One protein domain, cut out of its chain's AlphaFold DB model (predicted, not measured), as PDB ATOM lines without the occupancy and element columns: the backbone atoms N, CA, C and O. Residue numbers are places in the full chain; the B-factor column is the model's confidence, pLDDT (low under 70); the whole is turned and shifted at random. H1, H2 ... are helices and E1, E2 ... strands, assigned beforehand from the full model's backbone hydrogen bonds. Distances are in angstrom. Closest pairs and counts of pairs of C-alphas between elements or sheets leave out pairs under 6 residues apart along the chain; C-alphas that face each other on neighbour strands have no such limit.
ATOM      1  N   LYS A   4     -20.565 -55.310  31.225       85.62
ATOM      2  CA  LYS A   4     -19.845 -55.987  30.137       85.62
ATOM      3  C   LYS A   4     -20.581 -55.782  28.819       85.62
ATOM      4  O   LYS A   4     -19.955 -55.452  27.819       85.62
ATOM      5  N   GLU A   5     -21.903 -55.908  28.845       85.62
ATOM      6  CA  GLU A   5     -22.784 -55.590  27.726       85.62
ATOM      7  C   GLU A   5     -22.619 -54.133  27.297       85.62
ATOM      8  O   GLU A   5     -22.479 -53.853  26.110       85.62
ATOM      9  N   PHE A   6     -22.583 -53.205  28.255       88.00
ATOM     10  CA  PHE A   6     -22.436 -51.783  27.967       88.00
ATOM     11  C   PHE A   6     -21.057 -51.419  27.399       88.00
ATOM     12  O   PHE A   6     -20.969 -50.632  26.460       88.00
ATOM     13  N   ASP A   7     -19.975 -51.981  27.945       87.56
ATOM     14  CA  ASP A   7     -18.612 -51.694  27.481       87.56
ATOM     15  C   ASP A   7     -18.312 -52.304  26.097       87.56
ATOM     16  O   ASP A   7     -17.441 -51.789  25.397       87.56
ATOM     17  N   ASN A   8     -19.058 -53.334  25.677       89.62
ATOM     18  CA  ASN A   8     -18.975 -53.917  24.333       89.62
ATOM     19  C   ASN A   8     -19.671 -53.075  23.248       89.62
ATOM     20  O   ASN A   8     -19.409 -53.280  22.064       89.62
ATOM     21  N   LEU A   9     -20.549 -52.141  23.627       86.81
ATOM     22  CA  LEU A   9     -21.218 -51.249  22.679       86.81
ATOM     23  C   LEU A   9     -20.257 -50.202  22.107       86.81
ATOM     24  O   LEU A   9     -19.345 -49.730  22.794       86.81
ATOM     25  N   GLY A  10     -20.532 -49.738  20.886       85.88
ATOM     26  CA  GLY A  10     -19.858 -48.563  20.337       85.88
ATOM     27  C   GLY A  10     -20.116 -47.322  21.196       85.88
ATOM     28  O   GLY A  10     -21.176 -47.179  21.804       85.88
ATOM     29  N   VAL A  11     -19.171 -46.378  21.247       82.69
ATOM     30  CA  VAL A  11     -19.307 -45.190  22.115       82.69
ATOM     31  C   VAL A  11     -20.554 -44.354  21.766       82.69
ATOM     32  O   VAL A  11     -21.182 -43.787  22.654       82.69
ATOM     33  N   GLU A  12     -20.976 -44.339  20.500       81.94
ATOM     34  CA  GLU A  12     -22.243 -43.722  20.079       81.94
ATOM     35  C   GLU A  12     -23.473 -44.453  20.626       81.94
ATOM     36  O   GLU A  12     -24.428 -43.824  21.082       81.94
ATOM     37  N   GLU A  13     -23.457 -45.784  20.608       84.88
ATOM     38  CA  GLU A  13     -24.544 -46.623  21.117       84.88
ATOM     39  C   GLU A  13     -24.648 -46.532  22.639       84.88
ATOM     40  O   GLU A  13     -25.750 -46.447  23.176       84.88
ATOM     41  N   GLN A  14     -23.508 -46.438  23.329       89.06
ATOM     42  CA  GLN A  14     -23.445 -46.159  24.762       89.06
ATOM     43  C   GLN A  14     -24.141 -44.833  25.103       89.06
ATOM     44  O   GLN A  14     -24.935 -44.771  26.042       89.06
ATOM     45  N   ILE A  15     -23.891 -43.774  24.323       87.31
ATOM     46  CA  ILE A  15     -24.532 -42.464  24.516       87.31
ATOM     47  C   ILE A  15     -26.030 -42.534  24.192       87.31
ATOM     48  O   ILE A  15     -26.834 -41.989  24.948       87.31
ATOM     49  N   LYS A  16     -26.428 -43.232  23.118       87.25
ATOM     50  CA  LYS A  16     -27.846 -43.450  22.773       87.25
ATOM     51  C   LYS A  16     -28.588 -44.193  23.884       87.25
ATOM     52  O   LYS A  16     -29.678 -43.769  24.263       87.25
ATOM     53  N   TYR A  17     -27.993 -45.255  24.426       89.81
ATOM     54  CA  TYR A  17     -28.546 -46.001  25.553       89.81
ATOM     55  C   TYR A  17     -28.727 -45.094  26.772       89.81
ATOM     56  O   TYR A  17     -29.821 -45.005  27.324       89.81
ATOM     57  N   ILE A  18     -27.687 -44.342  27.142       88.69
ATOM     58  CA  ILE A  18     -27.751 -43.422  28.280       88.69
ATOM     59  C   ILE A  18     -28.830 -42.362  28.070       88.69
ATOM     60  O   ILE A  18     -29.642 -42.149  28.962       88.69
ATOM     61  N   ASN A  19     -28.895 -41.731  26.898       87.44
ATOM     62  CA  ASN A  19     -29.927 -40.739  26.609       87.44
ATOM     63  C   ASN A  19     -31.338 -41.333  26.672       87.44
ATOM     64  O   ASN A  19     -32.233 -40.678  27.193       87.44
ATOM     65  N   LYS A  20     -31.544 -42.573  26.210       86.75
ATOM     66  CA  LYS A  20     -32.834 -43.269  26.321       86.75
ATOM     67  C   LYS A  20     -33.260 -43.455  27.782       86.75
ATOM     68  O   LYS A  20     -34.411 -43.184  28.125       86.75
ATOM     69  N   GLU A  21     -32.341 -43.871  28.647       83.56
ATOM     70  CA  GLU A  21     -32.607 -44.029  30.082       83.56
ATOM     71  C   GLU A  21     -32.845 -42.675  30.775       83.56
ATOM     72  O   GLU A  21     -33.743 -42.542  31.607       83.56
ATOM     73  N   LEU A  22     -32.098 -41.637  30.386       83.81
ATOM     74  CA  LEU A  22     -32.270 -40.275  30.899       83.81
ATOM     75  C   LEU A  22     -33.613 -39.651  30.480       83.81
ATOM     76  O   LEU A  22     -34.268 -39.006  31.297       83.81
ATOM     77  N   VAL A  23     -34.056 -39.882  29.238       75.56
ATOM     78  CA  VAL A  23     -35.389 -39.487  28.738       75.56
ATOM     79  C   VAL A  23     -36.501 -40.227  29.483       75.56
ATOM     80  O   VAL A  23     -37.566 -39.664  29.714       75.56
ATOM     81  N   SER A  24     -36.244 -41.463  29.916       74.31
ATOM     82  CA  SER A  24     -37.188 -42.270  30.703       74.31
ATOM     83  C   SER A  24     -37.324 -41.801  32.164       74.31
ATOM     84  O   SER A  24     -38.019 -42.437  32.951       74.31
ATOM     85  N   GLY A  25     -36.673 -40.690  32.541       73.25
ATOM     86  CA  GLY A  25     -36.800 -40.048  33.853       73.25
ATOM     87  C   GLY A  25     -35.742 -40.462  34.878       73.25
ATOM     88  O   GLY A  25     -35.820 -40.065  36.042       73.25
ATOM     89  N   TYR A  26     -34.737 -41.249  34.485       79.44
ATOM     90  CA  TYR A  26     -33.632 -41.600  35.375       79.44
ATOM     91  C   TYR A  26     -32.588 -40.477  35.428       79.44
ATOM     92  O   TYR A  26     -32.318 -39.785  34.449       79.44
ATOM     93  N   THR A  27     -31.952 -40.300  36.588       84.88
ATOM     94  CA  THR A  27     -30.794 -39.404  36.707       84.88
ATOM     95  C   THR A  27     -29.545 -40.100  36.188       84.88
ATOM     96  O   THR A  27     -29.411 -41.319  36.319       84.88
ATOM     97  N   LEU A  28     -28.572 -39.334  35.686       85.62
ATOM     98  CA  LEU A  28     -27.293 -39.896  35.241       85.62
ATOM     99  C   LEU A  28     -26.636 -40.749  36.334       85.62
ATOM    100  O   LEU A  28     -26.109 -41.814  36.040       85.62
ATOM    101  N   THR A  29     -26.730 -40.335  37.601       87.88
ATOM    102  CA  THR A  29     -26.236 -41.109  38.748       87.88
ATOM    103  C   THR A  29     -26.930 -42.467  38.874       87.88
ATOM    104  O   THR A  29     -26.253 -43.469  39.091       87.88
ATOM    105  N   LYS A  30     -28.258 -42.524  38.701       87.06
ATOM    106  CA  LYS A  30     -29.032 -43.768  38.784       87.06
ATOM    107  C   LYS A  30     -28.719 -44.698  37.611       87.06
ATOM    108  O   LYS A  30     -28.471 -45.876  37.833       87.06
ATOM    109  N   VAL A  31     -28.638 -44.160  36.392       86.88
ATOM    110  CA  VAL A  31     -28.246 -44.918  35.189       86.88
ATOM    111  C   VAL A  31     -26.832 -45.490  35.342       86.88
ATOM    112  O   VAL A  31     -26.618 -46.681  35.149       86.88
ATOM    113  N   CYS A  32     -25.877 -44.669  35.783       88.38
ATOM    114  CA  CYS A  32     -24.505 -45.096  36.072       88.38
ATOM    115  C   CYS A  32     -24.446 -46.209  37.127       88.38
ATOM    116  O   CYS A  32     -23.690 -47.164  36.967       88.38
ATOM    117  N   GLY A  33     -25.253 -46.092  38.187       87.94
ATOM    118  CA  GLY A  33     -25.351 -47.095  39.248       87.94
ATOM    119  C   GLY A  33     -25.917 -48.428  38.761       87.94
ATOM    120  O   GLY A  33     -25.390 -49.470  39.129       87.94
ATOM    121  N   LEU A  34     -26.934 -48.398  37.892       85.94
ATOM    122  CA  LEU A  34     -27.540 -49.602  37.310       85.94
ATOM    123  C   LEU A  34     -26.583 -50.347  36.371       85.94
ATOM    124  O   LEU A  34     -26.552 -51.572  36.380       85.94
ATOM    125  N   ILE A  35     -25.795 -49.614  35.579       88.75
ATOM    126  CA  ILE A  35     -24.834 -50.204  34.631       88.75
ATOM    127  C   ILE A  35     -23.519 -50.589  35.337       88.75
ATOM    128  O   ILE A  35     -22.798 -51.470  34.883       88.75
ATOM    129  N   GLY A  36     -23.174 -49.927  36.447       88.00
ATOM    130  CA  GLY A  36     -21.893 -50.105  37.138       88.00
ATOM    131  C   GLY A  36     -20.730 -49.332  36.497       88.00
ATOM    132  O   GLY A  36     -19.578 -49.769  36.575       88.00
ATOM    133  N   VAL A  37     -21.013 -48.191  35.856       88.50
ATOM    134  CA  VAL A  37     -20.022 -47.343  35.165       88.50
ATOM    135  C   VAL A  37     -19.930 -45.972  35.832       88.50
ATOM    136  O   VAL A  37     -20.931 -45.375  36.212       88.50
ATOM    137  N   GLY A  38     -18.712 -45.446  35.967       89.81
ATOM    138  CA  GLY A  38     -18.482 -44.121  36.535       89.81
ATOM    139  C   GLY A  38     -18.980 -42.990  35.629       89.81
ATOM    140  O   GLY A  38     -18.771 -43.002  34.415       89.81
ATOM    141  N   ARG A  39     -19.565 -41.948  36.234       89.06
ATOM    142  CA  ARG A  39     -20.007 -40.729  35.523       89.06
ATOM    143  C   ARG A  39     -18.878 -40.074  34.720       89.06
ATOM    144  O   ARG A  39     -19.112 -39.587  33.618       89.06
ATOM    145  N   SER A  40     -17.661 -40.067  35.271       89.62
ATOM    146  CA  SER A  40     -16.457 -39.555  34.604       89.62
ATOM    147  C   SER A  40     -16.163 -40.322  33.319       89.62
ATOM    148  O   SER A  40     -15.994 -39.702  32.277       89.62
ATOM    149  N   THR A  41     -16.214 -41.652  33.365       89.56
ATOM    150  CA  THR A  41     -15.964 -42.520  32.211       89.56
ATOM    151  C   THR A  41     -16.923 -42.228  31.062       89.56
ATOM    152  O   THR A  41     -16.491 -42.076  29.924       89.56
ATOM    153  N   ILE A  42     -18.221 -42.105  31.352       89.00
ATOM    154  CA  ILE A  42     -19.236 -41.774  30.344       89.00
ATOM    155  C   ILE A  42     -18.978 -40.392  29.753       89.00
ATOM    156  O   ILE A  42     -19.014 -40.225  28.537       89.00
ATOM    157  N   ARG A  43     -18.683 -39.406  30.601       89.50
ATOM    158  CA  ARG A  43     -18.382 -38.047  30.159       89.50
ATOM    159  C   ARG A  43     -17.151 -38.009  29.254       89.50
ATOM    160  O   ARG A  43     -17.179 -37.336  28.231       89.50
ATOM    161  N   ASP A  44     -16.098 -38.743  29.599       89.44
ATOM    162  CA  ASP A  44     -14.861 -38.785  28.819       89.44
ATOM    163  C   ASP A  44     -15.079 -39.489  27.473       89.44
ATOM    164  O   ASP A  44     -14.590 -39.031  26.440       89.44
ATOM    165  N   ARG A  45     -15.872 -40.566  27.463       88.50
ATOM    166  CA  ARG A  45     -16.311 -41.260  26.246       88.50
ATOM    167  C   ARG A  45     -17.162 -40.353  25.349       88.50
ATOM    168  O   ARG A  45     -16.884 -40.249  24.159       88.50
ATOM    169  N   ALA A  46     -18.124 -39.632  25.920       86.88
ATOM    170  CA  ALA A  46     -18.957 -38.670  25.204       86.88
ATOM    171  C   ALA A  46     -18.136 -37.514  24.616       86.88
ATOM    172  O   ALA A  46     -18.274 -37.185  23.436       86.88
ATOM    173  N   LYS A  47     -17.202 -36.965  25.401       86.88
ATOM    174  CA  LYS A  47     -16.318 -35.877  24.972       86.88
ATOM    175  C   LYS A  47     -15.454 -36.273  23.771       86.88
ATOM    176  O   LYS A  47     -15.266 -35.449  22.883       86.88
ATOM    177  N   LYS A  48     -14.984 -37.528  23.695       84.19
ATOM    178  CA  LYS A  48     -14.234 -38.042  22.527       84.19
ATOM    179  C   LYS A  48     -15.024 -37.962  21.220       84.19
ATOM    180  O   LYS A  48     -14.423 -37.785  20.168       84.19
ATOM    181  N   LEU A  49     -16.350 -38.070  21.286       79.44
ATOM    182  CA  LEU A  49     -17.237 -37.975  20.126       79.44
ATOM    183  C   LEU A  49     -17.816 -36.568  19.907       79.44
ATOM    184  O   LEU A  49     -18.599 -36.364  18.980       79.44
ATOM    185  N   GLY A  50     -17.435 -35.585  20.728       81.62
ATOM    186  CA  GLY A  50     -17.979 -34.226  20.655       81.62
ATOM    187  C   GLY A  50     -19.373 -34.084  21.274       81.62
ATOM    188  O   GLY A  50     -20.079 -33.119  20.984       81.62
ATOM    189  N   TYR A  51     -19.773 -35.028  22.126       84.50
ATOM    190  CA  TYR A  51     -20.988 -34.915  22.922       84.50
ATOM    191  C   TYR A  51     -20.686 -34.232  24.250       84.50
ATOM    192  O   TYR A  51     -19.693 -34.530  24.919       84.50
ATOM    193  N   PHE A  52     -21.587 -33.352  24.666       86.25
ATOM    194  CA  PHE A  52     -21.547 -32.727  25.979       86.25
ATOM    195  C   PHE A  52     -22.856 -32.971  26.714       86.25
ATOM    196  O   PHE A  52     -23.924 -33.082  26.112       86.25
ATOM    197  N   TYR A  53     -22.761 -33.074  28.036       84.12
ATOM    198  CA  TYR A  53     -23.943 -33.200  28.866       84.12
ATOM    199  C   TYR A  53     -24.634 -31.846  28.962       84.12
ATOM    200  O   TYR A  53     -24.074 -30.892  29.500       84.12
ATOM    201  N   ASN A  54     -25.853 -31.766  28.450       81.31
ATOM    202  CA  ASN A  54     -26.698 -30.607  28.612       81.31
ATOM    203  C   ASN A  54     -27.535 -30.785  29.882       81.31
ATOM    204  O   ASN A  54     -28.431 -31.627  29.941       81.31
ATOM    205  N   THR A  55     -27.237 -29.978  30.898       73.56
ATOM    206  CA  THR A  55     -27.952 -29.989  32.179       73.56
ATOM    207  C   THR A  55     -29.416 -29.585  32.036       73.56
ATOM    208  O   THR A  55     -30.239 -30.109  32.777       73.56
ATOM    209  N   LYS A  56     -29.758 -28.726  31.063       71.75
ATOM    210  CA  LYS A  56     -31.143 -28.311  30.787       71.75
ATOM    211  C   LYS A  56     -31.967 -29.451  30.178       71.75
ATOM    212  O   LYS A  56     -33.110 -29.642  30.565       71.75
ATOM    213  N   PHE A  57     -31.382 -30.239  29.270       67.19
ATOM    214  CA  PHE A  57     -32.063 -31.383  28.631       67.19
ATOM    215  C   PHE A  57     -31.878 -32.713  29.360       67.19
ATOM    216  O   PHE A  57     -32.431 -33.725  28.931       67.19
ATOM    217  N   ASN A  58     -31.088 -32.722  30.439       79.81
ATOM    218  CA  ASN A  58     -30.697 -33.922  31.172       79.81
ATOM    219  C   ASN A  58     -30.155 -35.026  30.239       79.81
ATOM    220  O   ASN A  58     -30.446 -36.195  30.440       79.81
ATOM    221  N   GLN A  59     -29.421 -34.665  29.181       83.62
ATOM    222  CA  GLN A  59     -29.014 -35.574  28.099       83.62
ATOM    223  C   GLN A  59     -27.665 -35.168  27.507       83.62
ATOM    224  O   GLN A  59     -27.266 -34.005  27.571       83.62
ATOM    225  N   TYR A  60     -26.976 -36.111  26.870       86.19
ATOM    226  CA  TYR A  60     -25.808 -35.831  26.041       86.19
ATOM    227  C   TYR A  60     -26.240 -35.387  24.643       86.19
ATOM    228  O   TYR A  60     -26.866 -36.151  23.912       86.19
ATOM    229  N   VAL A  61     -25.869 -34.175  24.242       81.75
ATOM    230  CA  VAL A  61     -26.164 -33.627  22.911       81.75
ATOM    231  C   VAL A  61     -24.878 -33.498  22.101       81.75
ATOM    232  O   VAL A  61     -23.811 -33.227  22.656       81.75
ATOM    233  N   CYS A  62     -24.973 -33.737  20.795       80.94
ATOM    234  CA  CYS A  62     -23.845 -33.568  19.887       80.94
ATOM    235  C   CYS A  62     -23.627 -32.072  19.646       80.94
ATOM    236  O   CYS A  62     -24.562 -31.373  19.266       80.94
ATOM    237  N   GLY A  63     -22.406 -31.585  19.849       61.31
ATOM    238  CA  GLY A  63     -22.043 -30.195  19.559       61.31
ATOM    239  C   GLY A  63     -21.699 -29.916  18.099       61.31
ATOM    240  O   GLY A  63     -21.187 -28.842  17.806       61.31
TER     241      GLY A  63
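This is residues 4 to 63 of the 194 residues of an uncharacterized protein of Clostridium kluyveri (strain ATCC 8527 / DSM 555 / NCIMB 10680) (UniProt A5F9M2). Three helices set steeply to one another make a small helical core: H3 packs on residues 18 to 22 of H2, and H4 packs on residues 11 to 15 of H2. A hairpin of two short strands, E1 and E2, packs on this core at one end of the longest axis, mainly through E2 with H2 and E1 with H4, while the short helix H1 lies toward the other end. The printed part has 60 residues with four named helices followed by two named strands, H1 H2 H3 H4 E1 E2; the sheet E1 - E2 is antiparallel and the class is mostly helix. The whole is compact, with a radius of gyration of the C-alphas of 10.3 A and spans of 29 by 24 by 17 A.

H1 is residues 4 to 8, beginning at C-alpha 4 at (-19.845, -55.987, 30.137). H2, residues 11 to 23, is 18.3 A long. H3 is residues 28 to 35, 10.6 A, and H4 residues 39 to 48, 14.5 A. E1 is residues 51 to 54 and E2 residues 59 to 62, ending at C-alpha 62 at (-23.845, -33.568, 19.887).

H1 is close to H2 but not clearly touching, the closest C-alphas, of Phe 6 and Gln 14, being 6.6 A apart. H2 touches H3 at a steep tilt of 63 degrees, opposite ways; the closest C-alphas, of Leu 22 and Leu 28, are 6.6 A apart. H2 touches H4 at a steep tilt of 53 degrees, opposite ways, closest at the C-alphas of Val 11 and Arg 45, 6.4 A. In the hairpin E1 and E2, N 54 and O 59 are 2.8 A apart, within hydrogen-bond range. The closest C-alphas of H2 and E2, of Asn 19 and Gln 59, are 5.5 A apart. In H1, H2, H3 and H4 every O i to N i+4 pair is within hydrogen-bond range.

The farthest C-alphas, of Lys 4 and Lys 56, are 29.9 A apart. The printed part has no cut, and the five links are tight. The mean pLDDT of the printed part is 84.3; residues 57 and 63 are under 70.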